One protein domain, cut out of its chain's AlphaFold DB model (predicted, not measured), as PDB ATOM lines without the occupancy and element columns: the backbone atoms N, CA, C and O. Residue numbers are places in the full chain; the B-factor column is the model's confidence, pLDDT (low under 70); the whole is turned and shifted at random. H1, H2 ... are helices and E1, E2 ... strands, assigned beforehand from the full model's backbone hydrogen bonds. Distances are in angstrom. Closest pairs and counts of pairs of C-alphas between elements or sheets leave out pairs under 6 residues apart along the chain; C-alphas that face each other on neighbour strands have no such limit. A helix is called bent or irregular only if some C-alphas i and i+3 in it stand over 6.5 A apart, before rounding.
ATOM      1  N   TYR A  25      27.089 199.653  91.944       82.62
ATOM      2  CA  TYR A  25      27.163 198.969  93.230       82.62
ATOM      3  C   TYR A  25      27.338 197.455  93.063       82.62
ATOM      4  O   TYR A  25      28.186 196.860  93.725       82.62
ATOM      5  N   ASP A  26      26.623 196.837  92.118       86.88
ATOM      6  CA  ASP A  26      26.782 195.408  91.836       86.88
ATOM      7  C   ASP A  26      28.185 195.077  91.313       86.88
ATOM      8  O   ASP A  26      28.658 193.957  91.504       86.88
ATOM      9  N   LEU A  27      28.892 196.064  90.742       88.75
ATOM     10  CA  LEU A  27      30.273 195.906  90.288       88.75
ATOM     11  C   LEU A  27      31.288 195.700  91.418       88.75
ATOM     12  O   LEU A  27      32.446 195.380  91.153       88.75
ATOM     13  N   GLN A  28      30.868 195.856  92.673       87.38
ATOM     14  CA  GLN A  28      31.709 195.625  93.845       87.38
ATOM     15  C   GLN A  28      31.694 194.157  94.303       87.38
ATOM     16  O   GLN A  28      32.605 193.744  95.023       87.38
ATOM     17  N   TRP A  29      30.725 193.351  93.848       90.19
ATOM     18  CA  TRP A  29      30.506 191.977  94.312       90.19
ATOM     19  C   TRP A  29      30.902 190.934  93.265       90.19
ATOM     20  O   TRP A  29      30.285 190.846  92.208       90.19
ATOM     21  N   ASP A  30      31.888 190.082  93.572       89.50
ATOM     22  CA  ASP A  30      32.476 189.137  92.601       89.50
ATOM     23  C   ASP A  30      31.421 188.253  91.929       89.50
ATOM     24  O   ASP A  30      31.405 188.143  90.704       89.50
ATOM     25  N   ALA A  31      30.477 187.727  92.713       91.94
ATOM     26  CA  ALA A  31      29.401 186.861  92.234       91.94
ATOM     27  C   ALA A  31      28.455 187.527  91.217       91.94
ATOM     28  O   ALA A  31      27.784 186.832  90.461       91.94
ATOM     29  N   LYS A  32      28.396 188.863  91.184       91.75
ATOM     30  CA  LYS A  32      27.531 189.634  90.279       91.75
ATOM     31  C   LYS A  32      28.285 190.260  89.108       91.75
ATOM     32  O   LYS A  32      27.670 190.887  88.247       91.75
ATOM     33  N   THR A  33      29.603 190.087  89.055       93.31
ATOM     34  CA  THR A  33      30.471 190.727  88.059       93.31
ATOM     35  C   THR A  33      31.165 189.733  87.170       93.31
ATOM     36  O   THR A  33      31.512 188.643  87.614       93.31
ATOM     37  N   ALA A  34      31.458 190.154  85.948       95.69
ATOM     38  CA  ALA A  34      32.544 189.561  85.191       95.69
ATOM     39  C   ALA A  34      33.849 190.301  85.500       95.69
ATOM     40  O   ALA A  34      33.846 191.523  85.678       95.69
ATOM     41  N   ARG A  35      34.960 189.569  85.566       94.88
ATOM     42  CA  ARG A  35      36.296 190.125  85.823       94.88
ATOM     43  C   ARG A  35      37.176 189.893  84.605       94.88
ATOM     44  O   ARG A  35      37.308 188.758  84.168       94.88
ATOM     45  N   LEU A  36      37.761 190.956  84.070       94.75
ATOM     46  CA  LEU A  36      38.638 190.929  82.909       94.75
ATOM     47  C   LEU A  36      40.039 191.393  83.310       94.75
ATOM     48  O   LEU A  36      40.218 192.509  83.804       94.75
ATOM     49  N   THR A  37      41.028 190.541  83.075       94.50
ATOM     50  CA  THR A  37      42.451 190.863  83.213       94.50
ATOM     51  C   THR A  37      43.060 191.042  81.829       94.50
ATOM     52  O   THR A  37      42.764 190.274  80.921       94.50
ATOM     53  N   VAL A  38      43.906 192.053  81.647       92.69
ATOM     54  CA  VAL A  38      44.623 192.263  80.382       92.69
ATOM     55  C   VAL A  38      46.032 191.728  80.520       92.69
ATOM     56  O   VAL A  38      46.663 191.950  81.552       92.69
ATOM     57  N   LEU A  39      46.497 191.005  79.511       92.88
ATOM     58  CA  LEU A  39      47.792 190.343  79.490       92.88
ATOM     59  C   LEU A  39      48.742 191.023  78.500       92.88
ATOM     60  O   LEU A  39      48.308 191.535  77.469       92.88
ATOM     61  N   ASP A  40      50.033 191.005  78.818       89.19
ATOM     62  CA  ASP A  40      51.105 191.351  77.888       89.19
ATOM     63  C   ASP A  40      51.408 190.196  76.918       89.19
ATOM     64  O   ASP A  40      50.813 189.118  76.980       89.19
ATOM     65  N   GLU A  41      52.357 190.422  76.008       85.75
ATOM     66  CA  GLU A  41      52.796 189.425  75.021       85.75
ATOM     67  C   GLU A  41      53.404 188.161  75.660       85.75
ATOM     68  O   GLU A  41      53.478 187.115  75.017       85.75
ATOM     69  N   LEU A  42      53.820 188.236  76.929       88.44
ATOM     70  CA  LEU A  42      54.359 187.121  77.710       88.44
ATOM     71  C   LEU A  42      53.279 186.424  78.555       88.44
ATOM     72  O   LEU A  42      53.601 185.534  79.345       88.44
ATOM     73  N   GLY A  43      52.010 186.823  78.423       88.81
ATOM     74  CA  GLY A  43      50.895 186.290  79.199       88.81
ATOM     75  C   GLY A  43      50.843 186.792  80.644       88.81
ATOM     76  O   GLY A  43      50.152 186.196  81.471       88.81
ATOM     77  N   LYS A  44      51.565 187.863  80.987       91.44
ATOM     78  CA  LYS A  44      51.557 188.437  82.338       91.44
ATOM     79  C   LYS A  44      50.496 189.530  82.462       91.44
ATOM     80  O   LYS A  44      50.340 190.327  81.541       91.44
ATOM     81  N   PRO A  45      49.803 189.638  83.609       90.56
ATOM     82  CA  PRO A  45      48.854 190.718  83.843       90.56
ATOM     83  C   PRO A  45      49.489 192.107  83.718       90.56
ATOM     84  O   PRO A  45      50.442 192.433  84.429       90.56
ATOM     85  N   ILE A  46      48.904 192.949  82.870       87.19
ATOM     86  CA  ILE A  46      49.211 194.374  82.783       87.19
ATOM     87  C   ILE A  46      48.376 195.098  83.845       87.19
ATOM     88  O   ILE A  46      47.146 194.981  83.855       87.19
ATOM     89  N   PRO A  47      48.995 195.874  84.750       81.31
ATOM     90  CA  PRO A  47      48.270 196.566  85.801       81.31
ATOM     91  C   PRO A  47      47.418 197.701  85.229       81.31
ATOM     92  O   PRO A  47      47.888 198.814  84.987       81.31
ATOM     93  N   ILE A  48      46.120 197.446  85.089       76.19
ATOM     94  CA  ILE A  48      45.155 198.488  84.745       76.19
ATOM     95  C   ILE A  48      44.970 199.408  85.952       76.19
ATOM     96  O   ILE A  48      44.706 198.958  87.070       76.19
ATOM     97  N   ALA A  49      45.171 200.707  85.721       70.88
ATOM     98  CA  ALA A  49      45.135 201.759  86.737       70.88
ATOM     99  C   ALA A  49      46.097 201.547  87.928       70.88
ATOM    100  O   ALA A  49      45.854 202.086  89.004       70.88
ATOM    101  N   ALA A  50      47.189 200.785  87.763       69.62
ATOM    102  CA  ALA A  50      48.191 200.541  88.815       69.62
ATOM    103  C   ALA A  50      47.590 200.084  90.166       69.62
ATOM    104  O   ALA A  50      48.057 200.477  91.232       69.62
ATOM    105  N   GLY A  51      46.507 199.298  90.128       66.00
ATOM    106  CA  GLY A  51      45.821 198.814  91.333       66.00
ATOM    107  C   GLY A  51      44.933 199.849  92.035       66.00
ATOM    108  O   GLY A  51      44.339 199.531  93.066       66.00
ATOM    109  N   LYS A  52      44.793 201.056  91.477       74.56
ATOM    110  CA  LYS A  52      43.876 202.084  91.978       74.56
ATOM    111  C   LYS A  52      42.425 201.675  91.737       74.56
ATOM    112  O   LYS A  52      42.111 200.981  90.771       74.56
ATOM    113  N   TYR A  53      41.552 202.139  92.624       84.25
ATOM    114  CA  TYR A  53      40.112 202.011  92.460       84.25
ATOM    115  C   TYR A  53      39.583 203.154  91.590       84.25
ATOM    116  O   TYR A  53      39.792 204.322  91.915       84.25
ATOM    117  N   LEU A  54      38.882 202.823  90.508       81.12
ATOM    118  CA  LEU A  54      38.149 203.784  89.687       81.12
ATOM    119  C   LEU A  54      36.796 203.187  89.305       81.12
ATOM    120  O   LEU A  54      36.747 202.153  88.647       81.12
ATOM    121  N   ALA A  55      35.704 203.843  89.694       83.50
ATOM    122  CA  ALA A  55      34.351 203.439  89.329       83.50
ATOM    123  C   ALA A  55      33.776 204.410  88.295       83.50
ATOM    124  O   ALA A  55      33.634 205.599  88.570       83.50
ATOM    125  N   LEU A  56      33.435 203.889  87.119       79.19
ATOM    126  CA  LEU A  56      32.774 204.615  86.037       79.19
ATOM    127  C   LEU A  56      31.443 203.924  85.723       79.19
ATOM    128  O   LEU A  56      31.290 202.740  86.014       79.19
ATOM    129  N   PRO A  57      30.441 204.615  85.162       79.88
ATOM    130  CA  PRO A  57      29.223 203.958  84.690       79.88
ATOM    131  C   PRO A  57      29.544 202.724  83.833       79.88
ATOM    132  O   PRO A  57      30.216 202.832  82.811       79.88
ATOM    133  N   GLY A  58      29.101 201.549  84.279       81.69
ATOM    134  CA  GLY A  58      29.279 200.287  83.565       81.69
ATOM    135  C   GLY A  58      30.578 199.521  83.841       81.69
ATOM    136  O   GLY A  58      30.668 198.366  83.413       81.69
ATOM    137  N   LEU A  59      31.557 200.093  84.559       88.12
ATOM    138  CA  LEU A  59      32.801 199.392  84.908       88.12
ATOM    139  C   LEU A  59      33.448 199.856  86.223       88.12
ATOM    140  O   LEU A  59      33.353 201.013  86.629       88.12
ATOM    141  N   VAL A  60      34.193 198.957  86.866       90.06
ATOM    142  CA  VAL A  60      35.070 199.282  88.003       90.06
ATOM    143  C   VAL A  60      36.468 198.741  87.741       90.06
ATOM    144  O   VAL A  60      36.642 197.552  87.510       90.06
ATOM    145  N   LEU A  61      37.482 199.596  87.820       90.31
ATOM    146  CA  LEU A  61      38.885 199.194  87.825       90.31
ATOM    147  C   LEU A  61      39.318 198.988  89.272       90.31
ATOM    148  O   LEU A  61      39.194 199.902  90.084       90.31
ATOM    149  N   SER A  62      39.796 197.797  89.619       86.81
ATOM    150  CA  SER A  62      40.376 197.540  90.942       86.81
ATOM    151  C   SER A  62      41.274 196.310  90.916       86.81
ATOM    152  O   SER A  62      41.027 195.381  90.152       86.81
ATOM    153  N   ARG A  63      42.327 196.300  91.748       85.94
ATOM    154  CA  ARG A  63      43.257 195.159  91.884       85.94
ATOM    155  C   ARG A  63      43.825 194.655  90.540       85.94
ATOM    156  O   ARG A  63      44.031 193.462  90.363       85.94
ATOM    157  N   GLY A  64      44.055 195.563  89.587       86.62
ATOM    158  CA  GLY A  64      44.573 195.218  88.256       86.62
ATOM    159  C   GLY A  64      43.557 194.533  87.331       86.62
ATOM    160  O   GLY A  64      43.951 193.990  86.304       86.62
ATOM    161  N   GLN A  65      42.269 194.552  87.674       90.38
ATOM    162  CA  GLN A  65      41.190 193.962  86.885       90.38
ATOM    163  C   GLN A  65      40.152 195.015  86.501       90.38
ATOM    164  O   GLN A  65      39.882 195.956  87.254       90.38
ATOM    165  N   ILE A  66      39.528 194.811  85.344       93.00
ATOM    166  CA  ILE A  66      38.307 195.504  84.940       93.00
ATOM    167  C   ILE A  66      37.130 194.638  85.387       93.00
ATOM    168  O   ILE A  66      37.025 193.469  85.019       93.00
ATOM    169  N   ARG A  67      36.223 195.204  86.169       93.56
ATOM    170  CA  ARG A  67      34.976 194.568  86.590       93.56
ATOM    171  C   ARG A  67      33.847 195.134  85.751       93.56
ATOM    172  O   ARG A  67      33.691 196.350  85.674       93.56
ATOM    173  N   LEU A  68      33.088 194.251  85.119       93.31
ATOM    174  CA  LEU A  68      32.067 194.585  84.133       93.31
ATOM    175  C   LEU A  68      30.728 193.977  84.537       93.31
ATOM    176  O   LEU A  68      30.668 192.922  85.182       93.31
ATOM    177  N   HIS A  69      29.643 194.614  84.103       93.19
ATOM    178  CA  HIS A  69      28.333 193.992  84.198       93.19
ATOM    179  C   HIS A  69      28.257 192.783  83.254       93.19
ATOM    180  O   HIS A  69      28.671 192.896  82.097       93.19
ATOM    181  N   PRO A  70      27.661 191.659  83.695       93.81
ATOM    182  CA  PRO A  70      27.396 190.516  82.829       93.81
ATOM    183  C   PRO A  70      26.557 190.900  81.606       93.81
ATOM    184  O   PRO A  70      25.769 191.854  81.662       93.81
ATOM    185  N   GLY A  71      26.688 190.130  80.533       93.56
ATOM    186  CA  GLY A  71      26.030 190.339  79.249       93.56
ATOM    187  C   GLY A  71      27.013 190.611  78.112       93.56
ATOM    188  O   GLY A  71      28.236 190.612  78.288       93.56
ATOM    189  N   LYS A  72      26.452 190.893  76.938       95.62
ATOM    190  CA  LYS A  72      27.192 191.277  75.737       95.62
ATOM    191  C   LYS A  72      27.815 192.663  75.900       95.62
ATOM    192  O   LYS A  72      27.095 193.656  75.988       95.62
ATOM    193  N   GLN A  73      29.142 192.736  75.903       92.69
ATOM    194  CA  GLN A  73      29.895 193.990  76.004       92.69
ATOM    195  C   GLN A  73      30.782 194.183  74.777       92.69
ATOM    196  O   GLN A  73      31.298 193.215  74.214       92.69
ATOM    197  N   ARG A  74      30.988 195.442  74.385       92.62
ATOM    198  CA  ARG A  74      31.987 195.841  73.389       92.62
ATOM    199  C   ARG A  74      33.200 196.406  74.120       92.62
ATOM    200  O   ARG A  74      33.083 197.427  74.787       92.62
ATOM    201  N   ILE A  75      34.350 195.759  73.974       91.94
ATOM    202  CA  ILE A  75      35.610 196.176  74.591       91.94
ATOM    203  C   ILE A  75      36.509 196.744  73.501       91.94
ATOM    204  O   ILE A  75      36.891 196.018  72.587       91.94
ATOM    205  N   GLY A  76      36.804 198.041  73.579       90.62
ATOM    206  CA  GLY A  76      37.810 198.694  72.743       90.62
ATOM    207  C   GLY A  76      39.185 198.606  73.398       90.62
ATOM    208  O   GLY A  76      39.308 198.922  74.582       90.62
ATOM    209  N   TYR A  77      40.202 198.174  72.657       88.88
ATOM    210  CA  TYR A  77      41.570 198.073  73.158       88.88
ATOM    211  C   TYR A  77      42.577 198.231  72.018       88.88
ATOM    212  O   TYR A  77      42.434 197.608  70.968       88.88
ATOM    213  N   ILE A  78      43.587 199.069  72.246       87.75
ATOM    214  CA  ILE A  78      44.734 199.231  71.352       87.75
ATOM    215  C   ILE A  78      45.824 198.293  71.853       87.75
ATOM    216  O   ILE A  78      46.256 198.405  73.003       87.75
ATOM    217  N   CYS A  79      46.212 197.343  71.008       86.38
ATOM    218  CA  CYS A  79      47.297 196.429  71.316       86.38
ATOM    219  C   CYS A  79      48.636 197.167  71.288       86.38
ATOM    220  O   CYS A  79      48.778 198.105  70.523       86.38
ATOM    221  N   PRO A  80      49.628 196.782  72.106       81.88
ATOM    222  CA  PRO A  80      50.948 197.389  72.014       81.88
ATOM    223  C   PRO A  80      51.532 197.240  70.596       81.88
ATOM    224  O   PRO A  80      51.387 196.170  69.992       81.88
ATOM    225  N   PRO A  81      52.221 198.265  70.064       76.44
ATOM    226  CA  PRO A  81      52.878 198.151  68.774       76.44
ATOM    227  C   PRO A  81      54.018 197.137  68.847       76.44
ATOM    228  O   PRO A  81      54.757 197.072  69.833       76.44
ATOM    229  N   LYS A  82      54.219 196.388  67.757       74.81
ATOM    230  CA  LYS A  82      55.396 195.521  67.616       74.81
ATOM    231  C   LYS A  82      56.683 196.359  67.709       74.81
ATOM    232  O   LYS A  82      56.680 197.511  67.268       74.81
ATOM    233  N   PRO A  83      57.800 195.802  68.214       73.69
ATOM    234  CA  PRO A  83      59.076 196.513  68.274       73.69
ATOM    235  C   PRO A  83      59.459 197.122  66.914       73.69
ATOM    236  O   PRO A  83      59.534 196.417  65.912       73.69
ATOM    237  N   GLY A  84      59.684 198.440  66.882       70.19
ATOM    238  CA  GLY A  84      59.993 199.193  65.657       70.19
ATOM    239  C   GLY A  84      58.777 199.638  64.830       70.19
ATOM    240  O   GLY A  84      58.953 200.281  63.799       70.19
ATOM    241  N   GLY A  85      57.556 199.325  65.267       66.81
ATOM    242  CA  GLY A  85      56.316 199.799  64.659       66.81
ATOM    243  C   GLY A  85      55.855 201.139  65.232       66.81
ATOM    244  O   GLY A  85      55.980 201.394  66.429       66.81
ATOM    245  N   MET A  86      55.287 201.990  64.376       58.31
ATOM    246  CA  MET A  86      54.477 203.137  64.787       58.31
ATOM    247  C   MET A  86      53.008 202.755  64.616       58.31
ATOM    248  O   MET A  86      52.609 202.336  63.530       58.31
ATOM    249  N   GLU A  87      52.211 202.889  65.671       64.75
ATOM    250  CA  GLU A  87      50.771 202.658  65.597       64.75
ATOM    251  C   GLU A  87      50.049 203.983  65.365       64.75
ATOM    252  O   GLU A  87      50.103 204.892  66.193       64.75
ATOM    253  N   VAL A  88      49.376 204.089  64.221       60.69
ATOM    254  CA  VAL A  88      48.438 205.171  63.925       60.69
ATOM    255  C   VAL A  88      47.071 204.521  63.783       60.69
ATOM    256  O   VAL A  88      46.825 203.787  62.829       60.69
ATOM    257  N   LEU A  89      46.206 204.740  64.770       67.88
ATOM    258  CA  LEU A  89      44.848 204.209  64.785       67.88
ATOM    259  C   LEU A  89      43.867 205.369  64.907       67.88
ATOM    260  O   LEU A  89      43.846 206.060  65.923       67.88
ATOM    261  N   ASP A  90      43.021 205.540  63.892       71.56
ATOM    262  CA  ASP A  90      41.933 206.525  63.926       71.56
ATOM    263  C   ASP A  90      40.841 206.124  64.934       71.56
ATOM    264  O   ASP A  90      40.137 206.971  65.485       71.56
ATOM    265  N   VAL A  91      40.698 204.817  65.190       79.44
ATOM    266  CA  VAL A  91      39.755 204.232  66.151       79.44
ATOM    267  C   VAL A  91      40.382 202.993  66.787       79.44
ATOM    268  O   VAL A  91      40.987 202.171  66.099       79.44
ATOM    269  N   ALA A  92      40.196 202.819  68.097       83.06
ATOM    270  CA  ALA A  92      40.626 201.609  68.793       83.06
ATOM    271  C   ALA A  92      39.874 200.364  68.266       83.06
ATOM    272  O   ALA A  92      38.633 200.373  68.246       83.06
ATOM    273  N   PRO A  93      40.578 199.273  67.896       86.31
ATOM    274  CA  PRO A  93      39.957 197.985  67.615       86.31
ATOM    275  C   PRO A  93      39.054 197.551  68.766       86.31
ATOM    276  O   PRO A  93      39.317 197.851  69.932       86.31
ATOM    277  N   SER A  94      37.973 196.838  68.451       90.81
ATOM    278  CA  SER A  94      37.029 196.397  69.473       90.81
ATOM    279  C   SER A  94      36.556 194.973  69.265       90.81
ATOM    280  O   SER A  94      36.199 194.604  68.149       90.81
ATOM    281  N   VAL A  95      36.441 194.230  70.359       92.69
ATOM    282  CA  VAL A  95      35.876 192.882  70.405       92.69
ATOM    283  C   VAL A  95      34.531 192.908  71.127       92.69
ATOM    284  O   VAL A  95      34.344 193.645  72.096       92.69
ATOM    285  N   ILE A  96      33.573 192.122  70.640       95.06
ATOM    286  CA  ILE A  96      32.289 191.917  71.312       95.06
ATOM    287  C   ILE A  96      32.311 190.540  71.967       95.06
ATOM    288  O   ILE A  96      32.579 189.549  71.293       95.06
ATOM    289  N   TYR A  97      32.012 190.478  73.262       96.94
ATOM    290  CA  TYR A  97      32.083 189.241  74.033       96.94
ATOM    291  C   TYR A  97      30.917 189.127  75.027       96.94
ATOM    292  O   TYR A  97      30.425 190.136  75.533       96.94
ATOM    293  N   GLU A  98      30.466 187.898  75.287       97.12
ATOM    294  CA  GLU A  98      29.390 187.589  76.238       97.12
ATOM    295  C   GLU A  98      29.977 187.236  77.611       97.12
ATOM    296  O   GLU A  98      30.548 186.161  77.811       97.12
ATOM    297  N   PHE A  99      29.831 188.144  78.572       96.25
ATOM    298  CA  PHE A  99      30.397 188.002  79.907       96.25
ATOM    299  C   PHE A  99      29.396 187.400  80.894       96.25
ATOM    300  O   PHE A  99      28.264 187.865  81.015       96.25
ATOM    301  N   LYS A 100      29.824 186.403  81.670       96.81
ATOM    302  CA  LYS A 100      29.000 185.752  82.697       96.81
ATOM    303  C   LYS A 100      29.333 186.281  84.090       96.81
ATOM    304  O   LYS A 100      30.483 186.598  84.389       96.81
ATOM    305  N   ALA A 101      28.318 186.359  84.950       95.38
ATOM    306  CA  ALA A 101      28.494 186.718  86.355       95.38
ATOM    307  C   ALA A 101      29.375 185.687  87.080       95.38
ATOM    308  O   ALA A 101      29.266 184.490  86.818       95.38
ATOM    309  N   GLY A 102      30.257 186.149  87.966       94.75
ATOM    310  CA  GLY A 102      31.193 185.313  88.723       94.75
ATOM    311  C   GLY A 102      32.402 184.813  87.923       94.75
ATOM    312  O   GLY A 102      33.378 184.358  88.520       94.75
ATOM    313  N   GLN A 103      32.384 184.930  86.593       97.06
ATOM    314  CA  GLN A 103      33.427 184.384  85.730       97.06
ATOM    315  C   GLN A 103      34.610 185.353  85.581       97.06
ATOM    316  O   GLN A 103      34.448 186.578  85.530       97.06
ATOM    317  N   GLN A 104      35.811 184.780  85.503       96.25
ATOM    318  CA  GLN A 104      37.032 185.500  85.162       96.25
ATOM    319  C   GLN A 104      37.422 185.236  83.707       96.25
ATOM    320  O   GLN A 104      37.225 184.142  83.172       96.25
ATOM    321  N   TYR A 105      37.956 186.275  83.084       97.31
ATOM    322  CA  TYR A 105      38.366 186.321  81.698       97.31
ATOM    323  C   TYR A 105      39.724 186.985  81.591       97.31
ATOM    324  O   TYR A 105      40.095 187.837  82.405       97.31
ATOM    325  N   GLU A 106      40.410 186.654  80.515       96.50
ATOM    326  CA  GLU A 106      41.638 187.311  80.118       96.50
ATOM    327  C   GLU A 106      41.525 187.854  78.699       96.50
ATOM    328  O   GLU A 106      40.868 187.263  77.837       96.50
ATOM    329  N   MET A 107      42.149 189.009  78.483       95.62
ATOM    330  CA  MET A 107      42.335 189.612  77.176       95.62
ATOM    331  C   MET A 107      43.816 189.613  76.835       95.62
ATOM    332  O   MET A 107      44.619 190.143  77.598       95.62
ATOM    333  N   ALA A 108      44.157 189.061  75.680       94.12
ATOM    334  CA  ALA A 108      45.502 189.090  75.125       94.12
ATOM    335  C   ALA A 108      45.467 189.664  73.708       94.12
ATOM    336  O   ALA A 108      44.429 189.636  73.043       94.12
ATOM    337  N   CYS A 109      46.606 190.161  73.242       90.12
ATOM    338  CA  CYS A 109      46.768 190.581  71.859       90.12
ATOM    339  C   CYS A 109      47.267 189.412  71.010       90.12
ATOM    340  O   CYS A 109      48.311 188.835  71.302       90.12
ATOM    341  N   ILE A 110      46.522 189.066  69.961       89.00
ATOM    342  CA  ILE A 110      46.909 188.063  68.961       89.00
ATOM    343  C   ILE A 110      46.914 188.776  67.615       89.00
ATOM    344  O   ILE A 110      45.926 189.400  67.239       89.00
ATOM    345  N   ASP A 111      48.058 188.758  66.932       85.56
ATOM    346  CA  ASP A 111      48.251 189.416  65.633       85.56
ATOM    347  C   ASP A 111      47.849 190.906  65.597       85.56
ATOM    348  O   ASP A 111      47.424 191.425  64.568       85.56
ATOM    349  N   GLY A 112      48.013 191.613  66.720       82.06
ATOM    350  CA  GLY A 112      47.663 193.036  66.851       82.06
ATOM    351  C   GLY A 112      46.187 193.309  67.159       82.06
ATOM    352  O   GLY A 112      45.791 194.468  67.242       82.06
ATOM    353  N   PHE A 113      45.376 192.271  67.375       87.88
ATOM    354  CA  PHE A 113      43.963 192.396  67.733       87.88
ATOM    355  C   PHE A 113      43.693 191.906  69.161       87.88
ATOM    356  O   PHE A 113      44.359 190.979  69.625       87.88
ATOM    357  N   PRO A 114      42.719 192.492  69.883       92.19
ATOM    358  CA  PRO A 114      42.335 192.016  71.206       92.19
ATOM    359  C   PRO A 114      41.476 190.749  71.121       92.19
ATOM    360  O   PRO A 114      40.435 190.724  70.463       92.19
ATOM    361  N   HIS A 115      41.868 189.715  71.858       94.50
ATOM    362  CA  HIS A 115      41.140 188.454  71.987       94.50
ATOM    363  C   HIS A 115      40.787 188.189  73.444       94.50
ATOM    364  O   HIS A 115      41.648 188.277  74.313       94.50
ATOM    365  N   ILE A 116      39.527 187.828  73.701       96.88
ATOM    366  CA  ILE A 116      39.011 187.538  75.045       96.88
ATOM    367  C   ILE A 116      38.680 186.056  75.158       96.88
ATOM    368  O   ILE A 116      38.017 185.494  74.282       96.88
ATOM    369  N   ARG A 117      39.104 185.430  76.258       96.31
ATOM    370  CA  ARG A 117      38.789 184.033  76.575       96.31
ATOM    371  C   ARG A 117      38.488 183.844  78.066       96.31
ATOM    372  O   ARG A 117      38.962 184.635  78.885       96.31
ATOM    373  N   PRO A 118      37.660 182.846  78.426       96.62
ATOM    374  CA  PRO A 118      37.428 182.512  79.823       96.62
ATOM    375  C   PRO A 118      38.688 181.880  80.419       96.62
ATOM    376  O   PRO A 118      39.411 181.173  79.716       96.62
ATOM    377  N   MET A 119      38.919 182.155  81.702       91.19
ATOM    378  CA  MET A 119      39.905 181.450  82.524       91.19
ATOM    379  C   MET A 119      39.302 180.211  83.181       91.19
ATOM    380  O   MET A 119      38.078 180.236  83.468       91.19
TER     381      MET A 119
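What this domain is: This is residues 25 to 119 of the 119 residues of an uncharacterized protein of Herbaspirillum sp. SJZ107 (UniProt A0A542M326). A strongly twisted sheet of six strands has a two-stranded hairpin, E5 and E6, over part of one face, a small and uneven sandwich; the 17-residue link of that hairpin, residues 77 to 93, reaches far out at one end, and the tiny helix H1 packs on E3. The 95 printed residues hold E1, H1, E2, E3, E4, E5, E6, E7 and E8 in that order. The large sheet is mixed, in the order E2, E3, E4, E1, E7, E8; the small one is antiparallel. The class is mostly strand, with under half of the residues in named elements. The whole is compact, with a radius of gyration of the C-alphas of 13.5 A, yet elongated, spanning 42 by 26 by 25 A.

How they stand to each other: E1, residues 34 to 38, is an inner strand of the large sheet. H1, residues 48 to 51, is on this sheet at a height of 6.7 A and only just over E3, residues 59 to 62, with 3 of its C-alphas; the closest are those of Gly 51 and Ser 62, 5.6 A. H1 is only just irregular, C-alphas 48 and 51 being 6.6 A apart; it is too short for an O i to N i+4 pair, and its one O i to N i+3 pair is not within range. E2, residues 54 to 56, E3 and E4, residues 65 to 68, form a meander, each strand the antiparallel neighbour of the one before; N 54 and O 61 are 3.0 A apart, N 60 and O 67 2.9 A. E4 is antiparallel to E1, with N 36 and O 66 at 2.8 A. E5, residues 71 to 76, and E6, residues 94 to 99, form a hairpin, with N 73 and O 97 at 2.9 A. E7, residues 104 to 110, is parallel to E1 at 33 degrees, with N 105 and O 35 at 2.8 A. E8, residues 113 to 118, forms a hairpin with E7, with N 115 and O 108 at 2.8 A. Between the two sheets, the closest C-alphas of E6 and E8 are those of Val 95 and Pro 114, 6.6 A. E5 and E8 are only just apart, at 8.2 A.

Where its parts are: E1 begins at C-alpha 34, (32.544, 189.561, 85.191), and is 13.3 A long. E5 is 15.8 A and E6 14.9 A long. E7, the longest strand by residues, is 19.1 A long. E8 is 16.9 A long and ends at C-alpha 118, (37.428, 182.512, 79.823).

The domain as a whole: The C-alphas of Tyr 25 and Gly 84, the two farthest apart, are 42.9 A apart. The printed part has no cut. The link E5 to E6 is long. Mean pLDDT of the printed part is 87.1; residues 50 to 51 and 85 to 89 are under 70.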